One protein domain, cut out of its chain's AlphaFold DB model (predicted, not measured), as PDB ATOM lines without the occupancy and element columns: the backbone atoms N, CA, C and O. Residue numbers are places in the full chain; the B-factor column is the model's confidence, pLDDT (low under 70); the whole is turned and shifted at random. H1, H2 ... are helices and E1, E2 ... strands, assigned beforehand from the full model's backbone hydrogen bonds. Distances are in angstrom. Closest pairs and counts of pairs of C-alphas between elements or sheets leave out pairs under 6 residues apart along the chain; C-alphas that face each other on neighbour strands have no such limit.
ATOM      1  N   LYS A  10      66.598 135.267 158.647       94.25
ATOM      2  CA  LYS A  10      67.147 136.638 158.687       94.25
ATOM      3  C   LYS A  10      67.669 137.009 160.078       94.25
ATOM      4  O   LYS A  10      68.685 137.694 160.208       94.25
ATOM      5  N   THR A  11      67.025 136.519 161.137       93.50
ATOM      6  CA  THR A  11      67.483 136.727 162.518       93.50
ATOM      7  C   THR A  11      68.813 136.030 162.789       93.50
ATOM      8  O   THR A  11      69.668 136.634 163.444       93.50
ATOM      9  N   GLN A  12      69.016 134.822 162.251       95.12
ATOM     10  CA  GLN A  12      70.290 134.104 162.356       95.12
ATOM     11  C   GLN A  12      71.401 134.797 161.569       95.12
ATOM     12  O   GLN A  12      72.468 135.060 162.124       95.12
ATOM     13  N   ILE A  13      71.123 135.191 160.321       96.00
ATOM     14  CA  ILE A  13      72.078 135.907 159.461       96.00
ATOM     15  C   ILE A  13      72.531 137.207 160.131       96.00
ATOM     16  O   ILE A  13      73.727 137.442 160.284       96.00
ATOM     17  N   LYS A  14      71.600 138.018 160.651       95.94
ATOM     18  CA  LYS A  14      71.941 139.210 161.447       95.94
ATOM     19  C   LYS A  14      72.863 138.874 162.624       95.94
ATOM     20  O   LYS A  14      73.775 139.641 162.931       95.94
ATOM     21  N   GLY A  15      72.606 137.768 163.323       95.56
ATOM     22  CA  GLY A  15      73.446 137.293 164.424       95.56
ATOM     23  C   GLY A  15      74.877 136.987 163.973       95.56
ATOM     24  O   GLY A  15      75.828 137.458 164.600       95.56
ATOM     25  N   ALA A  16      75.023 136.275 162.854       97.12
ATOM     26  CA  ALA A  16      76.312 135.967 162.241       97.12
ATOM     27  C   ALA A  16      77.062 137.240 161.812       97.12
ATOM     28  O   ALA A  16      78.217 137.429 162.197       97.12
ATOM     29  N   LEU A  17      76.384 138.166 161.128       97.44
ATOM     30  CA  LEU A  17      76.957 139.449 160.706       97.44
ATOM     31  C   LEU A  17      77.437 140.287 161.901       97.44
ATOM     32  O   LEU A  17      78.530 140.843 161.867       97.44
ATOM     33  N   ARG A  18      76.680 140.334 163.007       96.31
ATOM     34  CA  ARG A  18      77.119 141.025 164.236       96.31
ATOM     35  C   ARG A  18      78.350 140.373 164.865       96.31
ATOM     36  O   ARG A  18      79.200 141.080 165.407       96.31
ATOM     37  N   ARG A  19      78.453 139.043 164.810       96.12
ATOM     38  CA  ARG A  19      79.633 138.314 165.292       96.12
ATOM     39  C   ARG A  19      80.850 138.611 164.416       96.12
ATOM     40  O   ARG A  19      81.928 138.825 164.963       96.12
ATOM     41  N   LEU A  20      80.682 138.701 163.099       97.31
ATOM     42  CA  LEU A  20      81.745 139.142 162.197       97.31
ATOM     43  C   LEU A  20      82.163 140.591 162.494       97.31
ATOM     44  O   LEU A  20      83.334 140.854 162.752       97.31
ATOM     45  N   PHE A  21      81.196 141.507 162.595       97.12
ATOM     46  CA  PHE A  21      81.434 142.913 162.930       97.12
ATOM     47  C   PHE A  21      82.182 143.106 164.259       97.12
ATOM     48  O   PHE A  21      82.990 144.026 164.382       97.12
ATOM     49  N   SER A  22      81.978 142.231 165.250       93.62
ATOM     50  CA  SER A  22      82.699 142.302 166.532       93.62
ATOM     51  C   SER A  22      84.225 142.176 166.406       93.62
ATOM     52  O   SER A  22      84.943 142.565 167.325       93.62
ATOM     53  N   ARG A  23      84.711 141.671 165.266       93.94
ATOM     54  CA  ARG A  23      86.132 141.535 164.924       93.94
ATOM     55  C   ARG A  23      86.613 142.610 163.942       93.94
ATOM     56  O   ARG A  23      87.770 142.584 163.546       93.94
ATOM     57  N   SER A  24      85.742 143.538 163.541       95.50
ATOM     58  CA  SER A  24      86.070 144.572 162.555       95.50
ATOM     59  C   SER A  24      87.060 145.615 163.100       95.50
ATOM     60  O   SER A  24      87.029 145.928 164.298       95.50
ATOM     61  N   PRO A  25      87.893 146.215 162.227       96.56
ATOM     62  CA  PRO A  25      88.823 147.272 162.619       96.56
ATOM     63  C   PRO A  25      88.092 148.501 163.170       96.56
ATOM     64  O   PRO A  25      88.471 149.003 164.223       96.56
ATOM     65  N   VAL A  26      86.974 148.905 162.552       97.06
ATOM     66  CA  VAL A  26      86.156 150.058 162.984       97.06
ATOM     67  C   VAL A  26      85.679 149.901 164.430       97.06
ATOM     68  O   VAL A  26      85.709 150.839 165.225       97.06
ATOM     69  N   LYS A  27      85.257 148.691 164.815       96.75
ATOM     70  CA  LYS A  27      84.846 148.415 166.194       96.75
ATOM     71  C   LYS A  27      86.029 148.493 167.168       96.75
ATOM     72  O   LYS A  27      85.837 148.901 168.313       96.75
ATOM     73  N   ASN A  28      87.225 148.077 166.755       96.00
ATOM     74  CA  ASN A  28      88.429 148.160 167.585       96.00
ATOM     75  C   ASN A  28      88.930 149.600 167.729       96.00
ATOM     76  O   ASN A  28      89.301 149.982 168.835       96.00
ATOM     77  N   GLU A  29      88.852 150.404 166.671       97.31
ATOM     78  CA  GLU A  29      89.138 151.843 166.689       97.31
ATOM     79  C   GLU A  29      88.271 152.554 167.737       97.31
ATOM     80  O   GLU A  29      88.799 153.125 168.686       97.31
ATOM     81  N   VAL A  30      86.945 152.390 167.667       97.94
ATOM     82  CA  VAL A  30      86.000 152.994 168.629       97.94
ATOM     83  C   VAL A  30      86.240 152.520 170.063       97.94
ATOM     84  O   VAL A  30      86.033 153.265 171.021       97.94
ATOM     85  N   LEU A  31      86.662 151.266 170.240       97.25
ATOM     86  CA  LEU A  31      86.996 150.745 171.561       97.25
ATOM     87  C   LEU A  31      88.283 151.377 172.114       97.25
ATOM     88  O   LEU A  31      88.333 151.690 173.301       97.25
ATOM     89  N   ASN A  32      89.297 151.568 171.268       96.69
ATOM     90  CA  ASN A  32      90.560 152.200 171.640       96.69
ATOM     91  C   ASN A  32      90.384 153.696 171.938       96.69
ATOM     92  O   ASN A  32      90.935 154.169 172.926       96.69
ATOM     93  N   GLU A  33      89.564 154.409 171.158       97.19
ATOM     94  CA  GLU A  33      89.208 155.818 171.401       97.19
ATOM     95  C   GLU A  33      88.514 156.018 172.762       97.19
ATOM     96  O   GLU A  33      88.624 157.075 173.376       97.19
ATOM     97  N   ALA A  34      87.811 155.001 173.268       97.62
ATOM     98  CA  ALA A  34      87.131 155.070 174.559       97.62
ATOM     99  C   ALA A  34      88.032 154.742 175.760       97.62
ATOM    100  O   ALA A  34      87.541 154.730 176.892       97.62
ATOM    101  N   VAL A  35      89.310 154.414 175.551       97.94
ATOM    102  CA  VAL A  35      90.234 154.119 176.652       97.94
ATOM    103  C   VAL A  35      90.448 155.383 177.482       97.94
ATOM    104  O   VAL A  35      90.732 156.453 176.958       97.94
ATOM    105  N   HIS A  36      90.322 155.258 178.799       97.00
ATOM    106  CA  HIS A  36      90.606 156.357 179.705       97.00
ATOM    107  C   HIS A  36      92.112 156.678 179.674       97.00
ATOM    108  O   HIS A  36      92.917 155.753 179.828       97.00
ATOM    109  N   PRO A  37      92.512 157.956 179.531       94.38
ATOM    110  CA  PRO A  37      93.911 158.328 179.310       94.38
ATOM    111  C   PRO A  37      94.824 157.928 180.477       94.38
ATOM    112  O   PRO A  37      95.862 157.306 180.273       94.38
ATOM    113  N   THR A  38      94.406 158.223 181.712       94.62
ATOM    114  CA  THR A  38      95.249 158.043 182.909       94.62
ATOM    115  C   THR A  38      94.839 156.851 183.775       94.62
ATOM    116  O   THR A  38      95.676 156.052 184.183       94.62
ATOM    117  N   LYS A  39      93.539 156.685 184.040       93.88
ATOM    118  CA  LYS A  39      93.010 155.633 184.914       93.88
ATOM    119  C   LYS A  39      93.302 154.219 184.401       93.88
ATOM    120  O   LYS A  39      92.849 153.813 183.328       93.88
ATOM    121  N   LYS A  40      93.976 153.432 185.239       94.62
ATOM    122  CA  LYS A  40      94.214 151.995 185.047       94.62
ATOM    123  C   LYS A  40      93.416 151.173 186.059       94.62
ATOM    124  O   LYS A  40      92.961 151.681 187.079       94.62
ATOM    125  N   GLY A  41      93.196 149.900 185.740       92.19
ATOM    126  CA  GLY A  41      92.648 148.924 186.680       92.19
ATOM    127  C   GLY A  41      93.716 148.375 187.629       92.19
ATOM    128  O   GLY A  41      94.897 148.659 187.471       92.19
ATOM    129  N   ILE A  42      93.289 147.508 188.551       87.00
ATOM    130  CA  ILE A  42      94.111 146.927 189.633       87.00
ATOM    131  C   ILE A  42      95.435 146.313 189.132       87.00
ATOM    132  O   ILE A  42      96.449 146.412 189.804       87.00
ATOM    133  N   ARG A  43      95.447 145.704 187.939       90.38
ATOM    134  CA  ARG A  43      96.639 145.079 187.327       90.38
ATOM    135  C   ARG A  43      97.161 145.850 186.107       90.38
ATOM    136  O   ARG A  43      97.530 145.246 185.109       90.38
ATOM    137  N   GLY A  44      97.030 147.177 186.096       91.38
ATOM    138  CA  GLY A  44      97.432 148.015 184.953       91.38
ATOM    139  C   GLY A  44      96.515 147.922 183.720       91.38
ATOM    140  O   GLY A  44      96.759 148.567 182.702       91.38
ATOM    141  N   GLY A  45      95.426 147.148 183.792       94.19
ATOM    142  CA  GLY A  45      94.507 146.943 182.672       94.19
ATOM    143  C   GLY A  45      93.803 148.230 182.225       94.19
ATOM    144  O   GLY A  45      93.374 149.035 183.056       94.19
ATOM    145  N   LYS A  46      93.637 148.399 180.905       96.81
ATOM    146  CA  LYS A  46      92.913 149.534 180.307       96.81
ATOM    147  C   LYS A  46      91.500 149.655 180.892       96.81
ATOM    148  O   LYS A  46      90.788 148.657 181.029       96.81
ATOM    149  N   GLN A  47      91.102 150.883 181.205       97.88
ATOM    150  CA  GLN A  47      89.734 151.240 181.572       97.88
ATOM    151  C   GLN A  47      89.073 151.965 180.404       97.88
ATOM    152  O   GLN A  47      89.748 152.673 179.666       97.88
ATOM    153  N   TYR A  48      87.767 151.799 180.244       98.19
ATOM    154  CA  TYR A  48      86.997 152.336 179.127       98.19
ATOM    155  C   TYR A  48      85.888 153.245 179.640       98.19
ATOM    156  O   TYR A  48      85.168 152.887 180.575       98.19
ATOM    157  N   ILE A  49      85.740 154.410 179.021       98.44
ATOM    158  CA  ILE A  49      84.751 155.421 179.382       98.44
ATOM    159  C   ILE A  49      83.413 155.061 178.732       98.44
ATOM    160  O   ILE A  49      83.295 154.917 177.516       98.44
ATOM    161  N   CYS A  50      82.372 154.921 179.550       98.44
ATOM    162  CA  CYS A  50      81.014 154.725 179.061       98.44
ATOM    163  C   CYS A  50      80.463 156.030 178.474       98.44
ATOM    164  O   CYS A  50      80.368 157.036 179.173       98.44
ATOM    165  N   ASN A  51      79.980 156.007 177.232       98.25
ATOM    166  CA  ASN A  51      79.451 157.204 176.581       98.25
ATOM    167  C   ASN A  51      78.166 157.755 177.236       98.25
ATOM    168  O   ASN A  51      77.875 158.939 177.087       98.25
ATOM    169  N   ILE A  52      77.411 156.921 177.965       97.88
ATOM    170  CA  ILE A  52      76.134 157.306 178.595       97.88
ATOM    171  C   ILE A  52      76.347 157.857 180.006       97.88
ATOM    172  O   ILE A  52      75.964 158.984 180.281       97.88
ATOM    173  N   CYS A  53      76.935 157.065 180.907       97.94
ATOM    174  CA  CYS A  53      77.072 157.447 182.316       97.94
ATOM    175  C   CYS A  53      78.433 158.062 182.661       97.94
ATOM    176  O   CYS A  53      78.666 158.354 183.825       97.94
ATOM    177  N   LYS A  54      79.350 158.173 181.691       97.81
ATOM    178  CA  LYS A  54      80.705 158.749 181.812       97.81
ATOM    179  C   LYS A  54      81.657 158.078 182.818       97.81
ATOM    180  O   LYS A  54      82.842 158.381 182.823       97.81
ATOM    181  N   ASN A  55      81.191 157.080 183.568       97.56
ATOM    182  CA  ASN A  55      82.034 156.232 184.411       97.56
ATOM    183  C   ASN A  55      82.962 155.316 183.597       97.56
ATOM    184  O   ASN A  55      82.692 154.979 182.439       97.56
ATOM    185  N   THR A  56      84.028 154.861 184.252       97.44
ATOM    186  CA  THR A  56      85.063 153.981 183.697       97.44
ATOM    187  C   THR A  56      84.855 152.525 184.091       97.44
ATOM    188  O   THR A  56      84.582 152.250 185.259       97.44
ATOM    189  N   PHE A  57      85.068 151.602 183.160       97.81
ATOM    190  CA  PHE A  57      84.868 150.171 183.382       97.81
ATOM    191  C   PHE A  57      85.980 149.339 182.725       97.81
ATOM    192  O   PHE A  57      86.533 149.762 181.707       97.81
ATOM    193  N   PRO A  58      86.294 148.136 183.237       97.38
ATOM    194  CA  PRO A  58      87.192 147.214 182.548       97.38
ATOM    195  C   PRO A  58      86.547 146.680 181.259       97.38
ATOM    196  O   PRO A  58      85.325 146.705 181.102       97.38
ATOM    197  N   LEU A  59      87.362 146.121 180.357       96.25
ATOM    198  CA  LEU A  59      86.907 145.602 179.056       96.25
ATOM    199  C   LEU A  59      85.697 144.660 179.169       96.25
ATOM    200  O   LEU A  59      84.755 144.757 178.388       96.25
ATOM    201  N   LYS A  60      85.705 143.771 180.172       96.31
ATOM    202  CA  LYS A  60      84.639 142.785 180.405       96.31
ATOM    203  C   LYS A  60      83.270 143.410 180.691       96.31
ATOM    204  O   LYS A  60      82.261 142.730 180.513       96.31
ATOM    205  N   ASP A  61      83.226 144.671 181.113       97.81
ATOM    206  CA  ASP A  61      82.010 145.366 181.547       97.81
ATOM    207  C   ASP A  61      81.542 146.438 180.558       97.81
ATOM    208  O   ASP A  61      80.514 147.087 180.786       97.81
ATOM    209  N   VAL A  62      82.229 146.573 179.419       98.00
ATOM    210  CA  VAL A  62      81.830 147.436 178.302       98.00
ATOM    211  C   VAL A  62      81.530 146.646 177.037       98.00
ATOM    212  O   VAL A  62      81.885 145.479 176.885       98.00
ATOM    213  N   GLN A  63      80.844 147.302 176.113       97.38
ATOM    214  CA  GLN A  63      80.577 146.794 174.777       97.38
ATOM    215  C   GLN A  63      80.399 147.951 173.795       97.38
ATOM    216  O   GLN A  63      79.934 149.031 174.165       97.38
ATOM    217  N   VAL A  64      80.742 147.696 172.532       97.75
ATOM    218  CA  VAL A  64      80.478 148.622 171.428       97.75
ATOM    219  C   VAL A  64      79.042 148.427 170.958       97.75
ATOM    220  O   VAL A  64      78.603 147.309 170.689       97.75
ATOM    221  N   ASP A  65      78.304 149.524 170.899       97.38
ATOM    222  CA  ASP A  65      76.877 149.577 170.627       97.38
ATOM    223  C   ASP A  65      76.580 150.526 169.459       97.38
ATOM    224  O   ASP A  65      77.220 151.566 169.303       97.38
ATOM    225  N   HIS A  66      75.575 150.182 168.653       96.75
ATOM    226  CA  HIS A  66      75.093 151.021 167.556       96.75
ATOM    227  C   HIS A  66      74.176 152.117 168.110       96.75
ATOM    228  O   HIS A  66      73.094 151.811 168.612       96.75
ATOM    229  N   LYS A  67      74.566 153.398 168.009       96.06
ATOM    230  CA  LYS A  67      73.768 154.558 168.454       96.06
ATOM    231  C   LYS A  67      72.366 154.515 167.845       96.06
ATOM    232  O   LYS A  67      71.389 154.465 168.594       96.06
ATOM    233  N   LYS A  68      72.280 154.458 166.512       94.31
ATOM    234  CA  LYS A  68      71.057 154.123 165.772       94.31
ATOM    235  C   LYS A  68      70.953 152.596 165.676       94.31
ATOM    236  O   LYS A  68      71.887 151.977 165.166       94.31
ATOM    237  N   PRO A  69      69.859 151.975 166.148       93.31
ATOM    238  CA  PRO A  69      69.730 150.523 166.127       93.31
ATOM    239  C   PRO A  69      69.680 149.998 164.687       93.31
ATOM    240  O   PRO A  69      69.064 150.612 163.820       93.31
ATOM    241  N   VAL A  70      70.282 148.826 164.457       94.25
ATOM    242  CA  VAL A  70      70.303 148.146 163.144       94.25
ATOM    243  C   VAL A  70      68.886 147.920 162.599       94.25
ATOM    244  O   VAL A  70      68.631 148.096 161.413       94.25
ATOM    245  N   ILE A  71      67.948 147.565 163.481       92.56
ATOM    246  CA  ILE A  71      66.522 147.453 163.162       92.56
ATOM    247  C   ILE A  71      65.813 148.562 163.926       92.56
ATOM    248  O   ILE A  71      65.862 148.587 165.164       92.56
ATOM    249  N   LYS A  72      65.171 149.488 163.211       91.50
ATOM    250  CA  LYS A  72      64.444 150.585 163.852       91.50
ATOM    251  C   LYS A  72      63.216 150.041 164.570       91.50
ATOM    252  O   LYS A  72      62.713 148.961 164.283       91.50
ATOM    253  N   ALA A  73      62.698 150.807 165.528       88.25
ATOM    254  CA  ALA A  73      61.541 150.364 166.305       88.25
ATOM    255  C   ALA A  73      60.254 150.191 165.472       88.25
ATOM    256  O   ALA A  73      59.328 149.544 165.949       88.25
ATOM    257  N   SER A  74      60.198 150.794 164.282       86.81
ATOM    258  CA  SER A  74      59.093 150.732 163.321       86.81
ATOM    259  C   SER A  74      59.233 149.644 162.261       86.81
ATOM    260  O   SER A  74      58.341 149.525 161.440       86.81
ATOM    261  N   GLU A  75      60.341 148.907 162.226       89.69
ATOM    262  CA  GLU A  75      60.622 147.948 161.154       89.69
ATOM    263  C   GLU A  75      60.574 146.514 161.695       89.69
ATOM    264  O   GLU A  75      61.010 146.245 162.825       89.69
ATOM    265  N   ASN A  76      60.098 145.577 160.875       88.81
ATOM    266  CA  ASN A  76      60.338 144.155 161.086       88.81
ATOM    267  C   ASN A  76      61.649 143.756 160.397       88.81
ATOM    268  O   ASN A  76      61.996 144.272 159.343       88.81
ATOM    269  N   ILE A  77      62.377 142.796 160.970       91.31
ATOM    270  CA  ILE A  77      63.568 142.244 160.311       91.31
ATOM    271  C   ILE A  77      63.226 141.577 158.974       91.31
ATOM    272  O   ILE A  77      64.058 141.551 158.073       91.31
ATOM    273  N   ASN A  78      62.010 141.042 158.854       91.06
ATOM    274  CA  ASN A  78      61.560 140.385 157.637       91.06
ATOM    275  C   ASN A  78      61.391 141.370 156.471       91.06
ATOM    276  O   ASN A  78      61.626 140.963 155.336       91.06
ATOM    277  N   ASP A  79      61.141 142.646 156.762       92.44
ATOM    278  CA  ASP A  79      60.895 143.696 155.764       92.44
ATOM    279  C   ASP A  79      62.190 144.401 155.323       92.44
ATOM    280  O   ASP A  79      62.176 145.238 154.429       92.44
ATOM    281  N   ILE A  80      63.325 144.086 155.957       93.81
ATOM    282  CA  ILE A  80      64.631 144.676 155.640       93.81
ATOM    283  C   ILE A  80      65.372 143.749 154.670       93.81
ATOM    284  O   ILE A  80      65.496 142.544 154.926       93.81
ATOM    285  N   ASP A  81      65.869 144.294 153.563       95.31
ATOM    286  CA  ASP A  81      66.716 143.573 152.613       95.31
ATOM    287  C   ASP A  81      68.134 143.330 153.174       95.31
ATOM    288  O   ASP A  81      68.561 143.929 154.167       95.31
ATOM    289  N   TYR A  82      68.876 142.407 152.560       95.19
ATOM    290  CA  TYR A  82      70.193 142.014 153.063       95.19
ATOM    291  C   TYR A  82      71.249 143.118 152.937       95.19
ATOM    292  O   TYR A  82      72.065 143.242 153.850       95.19
ATOM    293  N   ASN A  83      71.210 143.943 151.887       96.62
ATOM    294  CA  ASN A  83      72.183 145.020 151.691       96.62
ATOM    295  C   ASN A  83      72.001 146.089 152.772       96.62
ATOM    296  O   ASN A  83      72.938 146.392 153.508       96.62
ATOM    297  N   THR A  84      70.758 146.525 153.001       96.00
ATOM    298  CA  THR A  84      70.424 147.440 154.099       96.00
ATOM    299  C   THR A  84      70.844 146.874 155.457       96.00
ATOM    300  O   THR A  84      71.303 147.610 156.338       96.00
ATOM    301  N   LEU A  85      70.686 145.564 155.676       96.12
ATOM    302  CA  LEU A  85      71.113 144.924 156.919       96.12
ATOM    303  C   LEU A  85      72.638 144.973 157.096       96.12
ATOM    304  O   LEU A  85      73.106 145.280 158.198       96.12
ATOM    305  N   VAL A  86      73.394 144.678 156.038       97.19
ATOM    306  CA  VAL A  86      74.862 144.730 156.024       97.19
ATOM    307  C   VAL A  86      75.336 146.161 156.283       97.19
ATOM    308  O   VAL A  86      76.070 146.372 157.251       97.19
ATOM    309  N   ASP A  87      74.826 147.150 155.551       96.50
ATOM    310  CA  ASP A  87      75.220 148.562 155.679       96.50
ATOM    311  C   ASP A  87      74.996 149.115 157.090       96.50
ATOM    312  O   ASP A  87      75.813 149.853 157.651       96.50
ATOM    313  N   ARG A  88      73.877 148.737 157.716       96.56
ATOM    314  CA  ARG A  88      73.558 149.177 159.079       96.56
ATOM    315  C   ARG A  88      74.424 148.502 160.138       96.56
ATOM    316  O   ARG A  88      74.662 149.103 161.187       96.56
ATOM    317  N   ILE A  89      74.856 147.259 159.913       97.19
ATOM    318  CA  ILE A  89      75.751 146.544 160.833       97.19
ATOM    319  C   ILE A  89      77.172 147.090 160.708       97.19
ATOM    320  O   ILE A  89      77.756 147.464 161.727       97.19
ATOM    321  N   PHE A  90      77.689 147.177 159.483       96.94
ATOM    322  CA  PHE A  90      79.027 147.667 159.151       96.94
ATOM    323  C   PHE A  90      79.028 149.188 158.943       96.94
ATOM    324  O   PHE A  90      79.554 149.717 157.971       96.94
ATOM    325  N   CYS A  91      78.419 149.909 159.886       96.19
ATOM    326  CA  CYS A  91      78.289 151.355 159.805       96.19
ATOM    327  C   CYS A  91      79.596 152.087 160.154       96.19
ATOM    328  O   CYS A  91      80.462 151.572 160.864       96.19
ATOM    329  N   LYS A  92      79.678 153.361 159.753       96.25
ATOM    330  CA  LYS A  92      80.768 154.274 160.135       96.25
ATOM    331  C   LYS A  92      80.888 154.425 161.658       96.25
ATOM    332  O   LYS A  92      79.887 154.364 162.381       96.25
ATOM    333  N   LYS A  93      82.100 154.743 162.131       96.81
ATOM    334  CA  LYS A  93      82.408 154.942 163.560       96.81
ATOM    335  C   LYS A  93      81.508 155.954 164.268       96.81
ATOM    336  O   LYS A  93      81.170 155.775 165.433       96.81
ATOM    337  N   SER A  94      81.027 156.968 163.547       96.62
ATOM    338  CA  SER A  94      80.125 157.996 164.078       96.62
ATOM    339  C   SER A  94      78.826 157.428 164.667       96.62
ATOM    340  O   SER A  94      78.281 158.001 165.618       96.62
ATOM    341  N   ASN A  95      78.354 156.282 164.162       97.31
ATOM    342  CA  ASN A  95      77.164 155.586 164.653       97.31
ATOM    343  C   ASN A  95      77.469 154.531 165.734       97.31
ATOM    344  O   ASN A  95      76.569 153.813 166.164       97.31
ATOM    345  N   LEU A  96      78.706 154.434 166.210       97.94
ATOM    346  CA  LEU A  96      79.105 153.510 167.266       97.94
ATOM    347  C   LEU A  96      79.399 154.267 168.564       97.94
ATOM    348  O   LEU A  96      79.694 155.461 168.566       97.94
ATOM    349  N   GLN A  97      79.268 153.574 169.690       97.94
ATOM    350  CA  GLN A  97      79.614 154.091 171.013       97.94
ATOM    351  C   GLN A  97      80.036 152.958 171.947       97.94
ATOM    352  O   GLN A  97      79.461 151.872 171.906       97.94
ATOM    353  N   VAL A  98      80.987 153.222 172.841       98.44
ATOM    354  CA  VAL A  98      81.305 152.314 173.950       98.44
ATOM    355  C   VAL A  98      80.392 152.626 175.124       98.44
ATOM    356  O   VAL A  98      80.308 153.767 175.572       98.44
ATOM    357  N   ILE A  99      79.686 151.619 175.632       98.56
ATOM    358  CA  ILE A  99      78.815 151.759 176.803       98.56
ATOM    359  C   ILE A  99      78.999 150.579 177.752       98.56
ATOM    360  O   ILE A  99      79.305 149.464 177.327       98.56
ATOM    361  N   CYS A 100      78.784 150.805 179.048       98.56
ATOM    362  CA  CYS A 100      78.806 149.720 180.021       98.56
ATOM    363  C   CYS A 100      77.587 148.799 179.861       98.56
ATOM    364  O   CYS A 100      76.517 149.223 179.404       98.56
ATOM    365  N   LYS A 101      77.719 147.540 180.289       98.31
ATOM    366  CA  LYS A 101      76.653 146.526 180.194       98.31
ATOM    367  C   LYS A 101      75.341 146.966 180.855       98.31
ATOM    368  O   LYS A 101      74.265 146.673 180.333       98.31
ATOM    369  N   ILE A 102      75.412 147.720 181.956       98.19
ATOM    370  CA  ILE A 102      74.231 148.251 182.658       98.19
ATOM    371  C   ILE A 102      73.490 149.264 181.776       98.19
ATOM    372  O   ILE A 102      72.280 149.146 181.569       98.19
ATOM    373  N   CYS A 103      74.210 150.242 181.218       98.44
ATOM    374  CA  CYS A 103      73.623 151.246 180.329       98.44
ATOM    375  C   CYS A 103      73.089 150.611 179.041       98.44
ATOM    376  O   CYS A 103      71.995 150.965 178.595       98.44
ATOM    377  N   HIS A 104      73.795 149.621 178.488       97.81
ATOM    378  CA  HIS A 104      73.301 148.868 177.341       97.81
ATOM    379  C   HIS A 104      71.990 148.143 177.651       97.81
ATOM    380  O   HIS A 104      71.019 148.315 176.919       97.81
ATOM    381  N   LYS A 105      71.906 147.414 178.773       97.50
ATOM    382  CA  LYS A 105      70.674 146.720 179.184       97.50
ATOM    383  C   LYS A 105      69.492 147.692 179.283       97.50
ATOM    384  O   LYS A 105      68.408 147.391 178.780       97.50
ATOM    385  N   LYS A 106      69.706 148.884 179.862       97.75
ATOM    386  CA  LYS A 106      68.695 149.958 179.928       97.75
ATOM    387  C   LYS A 106      68.273 150.430 178.529       97.75
ATOM    388  O   LYS A 106      67.072 150.521 178.255       97.75
ATOM    389  N   LYS A 107      69.232 150.679 177.628       95.75
ATOM    390  CA  LYS A 107      68.967 151.077 176.235       95.75
ATOM    391  C   LYS A 107      68.167 150.007 175.483       95.75
ATOM    392  O   LYS A 107      67.091 150.312 174.968       95.75
ATOM    393  N   SER A 108      68.627 148.755 175.476       94.25
ATOM    394  CA  SER A 108      67.954 147.657 174.772       94.25
ATOM    395  C   SER A 108      66.534 147.424 175.296       94.25
ATOM    396  O   SER A 108      65.622 147.157 174.510       94.25
ATOM    397  N   ALA A 109      66.308 147.568 176.608       94.69
ATOM    398  CA  ALA A 109      64.971 147.492 177.194       94.69
ATOM    399  C   ALA A 109      64.060 148.627 176.696       94.69
ATOM    400  O   ALA A 109      62.916 148.371 176.314       94.69
ATOM    401  N   LYS A 110      64.562 149.870 176.635       94.19
ATOM    402  CA  LYS A 110      63.820 151.022 176.091       94.19
ATOM    403  C   LYS A 110      63.444 150.800 174.623       94.19
ATOM    404  O   LYS A 110      62.295 151.021 174.248       94.19
ATOM    405  N   GLU A 111      64.369 150.309 173.805       92.44
ATOM    406  CA  GLU A 111      64.108 149.990 172.396       92.44
ATOM    407  C   GLU A 111      63.106 148.848 172.222       92.44
ATOM    408  O   GLU A 111      62.213 148.933 171.379       92.44
ATOM    409  N   ARG A 112      63.206 147.793 173.041       90.00
ATOM    410  CA  ARG A 112      62.236 146.693 173.042       90.00
ATOM    411  C   ARG A 112      60.837 147.194 173.385       90.00
ATOM    412  O   ARG A 112      59.894 146.838 172.687       90.00
ATOM    413  N   ARG A 113      60.696 148.043 174.410       91.94
ATOM    414  CA  ARG A 113      59.404 148.653 174.763       91.94
ATOM    415  C   ARG A 113      58.830 149.463 173.598       91.94
ATOM    416  O   ARG A 113      57.652 149.314 173.302       91.94
ATOM    417  N   LYS A 114      59.654 150.256 172.901       90.62
ATOM    418  CA  LYS A 114      59.224 151.000 171.701       90.62
ATOM    419  C   LYS A 114      58.715 150.070 170.591       90.62
ATOM    420  O   LYS A 114      57.653 150.332 170.042       90.62
ATOM    421  N   ARG A 115      59.429 148.971 170.315       86.19
ATOM    422  CA  ARG A 115      59.008 147.944 169.341       86.19
ATOM    423  C   ARG A 115      57.672 147.300 169.712       86.19
ATOM    424  O   ARG A 115      56.825 147.115 168.853       86.19
ATOM    425  N   LEU A 116      57.475 146.972 170.989       86.62
ATOM    426  CA  LEU A 116      56.223 146.369 171.454       86.62
ATOM    427  C   LEU A 116      55.043 147.341 171.368       86.62
ATOM    428  O   LEU A 116      53.965 146.920 170.972       86.62
ATOM    429  N   LYS A 117      55.243 148.625 171.696       87.25
ATOM    430  CA  LYS A 117      54.192 149.647 171.560       87.25
ATOM    431  C   LYS A 117      53.738 149.808 170.107       87.25
ATOM    432  O   LYS A 117      52.545 149.827 169.865       87.25
ATOM    433  N   LYS A 118      54.675 149.854 169.153       80.62
ATOM    434  CA  LYS A 118      54.356 149.997 167.721       80.62
ATOM    435  C   LYS A 118      53.716 148.768 167.072       80.62
ATOM    436  O   LYS A 118      53.170 148.913 166.000       80.62
ATOM    437  N   ARG A 119      53.816 147.581 167.680       71.69
ATOM    438  CA  ARG A 119      53.158 146.354 167.189       71.69
ATOM    439  C   ARG A 119      51.728 146.178 167.704       71.69
ATOM    440  O   ARG A 119      51.067 145.235 167.295       71.69
ATOM    441  N   LYS A 120      51.332 146.976 168.702       61.00
ATOM    442  CA  LYS A 120      49.983 146.974 169.290       61.00
ATOM    443  C   LYS A 120      49.059 148.013 168.643       61.00
ATOM    444  O   LYS A 120      47.894 148.069 169.012       61.00
ATOM    445  N   ILE A 121      49.620 148.841 167.770       47.41
ATOM    446  CA  ILE A 121      48.931 149.740 166.848       47.41
ATOM    447  C   ILE A 121      49.007 149.039 165.498       47.41
ATOM    448  O   ILE A 121      47.983 149.027 164.795       47.41
TER     449      ILE A 121
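AT A GLANCE: This is residues 10 to 121 of the 121 residues of an uncharacterized protein of Candidatus Pacearchaeota archaeon (UniProt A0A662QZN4). A small three-stranded sheet, E1 E2 E3, makes one end of an elongated model; next to it, near the middle, stands the strand pair E4 E5, with H2 packed on it. From there two arms reach toward the other end, the long helix H4 on one side and helices H1 and H3 on the other, and residues 67 to 81, with no named element, run between these arms. The printed part has 112 residues, with four named helices and five named strands in the order H1 H2 E1 E2 E3 E4 H3 E5 H4; the class is mixed, helices and strands, and both sheets, E1 - E2 - E3 and E4 - E5, are antiparallel. The whole is only just compact, close to loose, with a radius of gyration of the C-alphas of 15.6 A, and spans 49 by 28 by 22 A.

HOW THE PARTS SIT: E1, residues 35 to 40, E2, residues 46 to 49, and E3, residues 56 to 58, form a meander, each strand the antiparallel neighbour of the one before. E1 and E2 are a hairpin, with N 36 and O 47 within hydrogen-bond range at 2.8 A. E2 and E3 are also a hairpin, with N 48 and O 57 at 2.8 A. E4, residues 62 to 66, and E5, residues 96 to 100, are antiparallel neighbours at 146 degrees, with N 65 and O 97 at 2.8 A. The closest C-alphas of E2 and E5 are those of Ile 49 and Val 98, 7.1 A apart. H2, residues 25 to 33, only grazes the sheet of E1, E2 and E3, with residues 31 to 33; its closest C-alphas to E5 are those of Leu 31 and Val 98, 6.4 A. H1, residues 10 to 21, and H3, residues 82 to 89, touch, the closest C-alphas being those of Arg 18 and Ile 89, 6.6 A, and run the same way at a steep tilt of 43 degrees. H4, residues 101 to 118, is apart from H1, H2 and H3. In H1, H2, H3 and H4 every O i to N i+4 pair is within hydrogen-bond range.

IN THESE COORDINATES: H1 begins at C-alpha 10, (67.147, 136.638, 158.687), and is 16.2 A long. H2 is 12.3 A long, E4 13.2 A and E5 13.3 A. H4, the longest helix, measures 25.8 A and ends at C-alpha 118, (54.356, 149.997, 167.721).

THE WHOLE: The two C-alphas farthest apart are those of Arg 43 and Ile 121, 52.1 A. The printed part has no cut. The link from E4 to H3, 15 residues, is long. The mean pLDDT of the printed part is 94.3, and residues 120 to 121 are under 70.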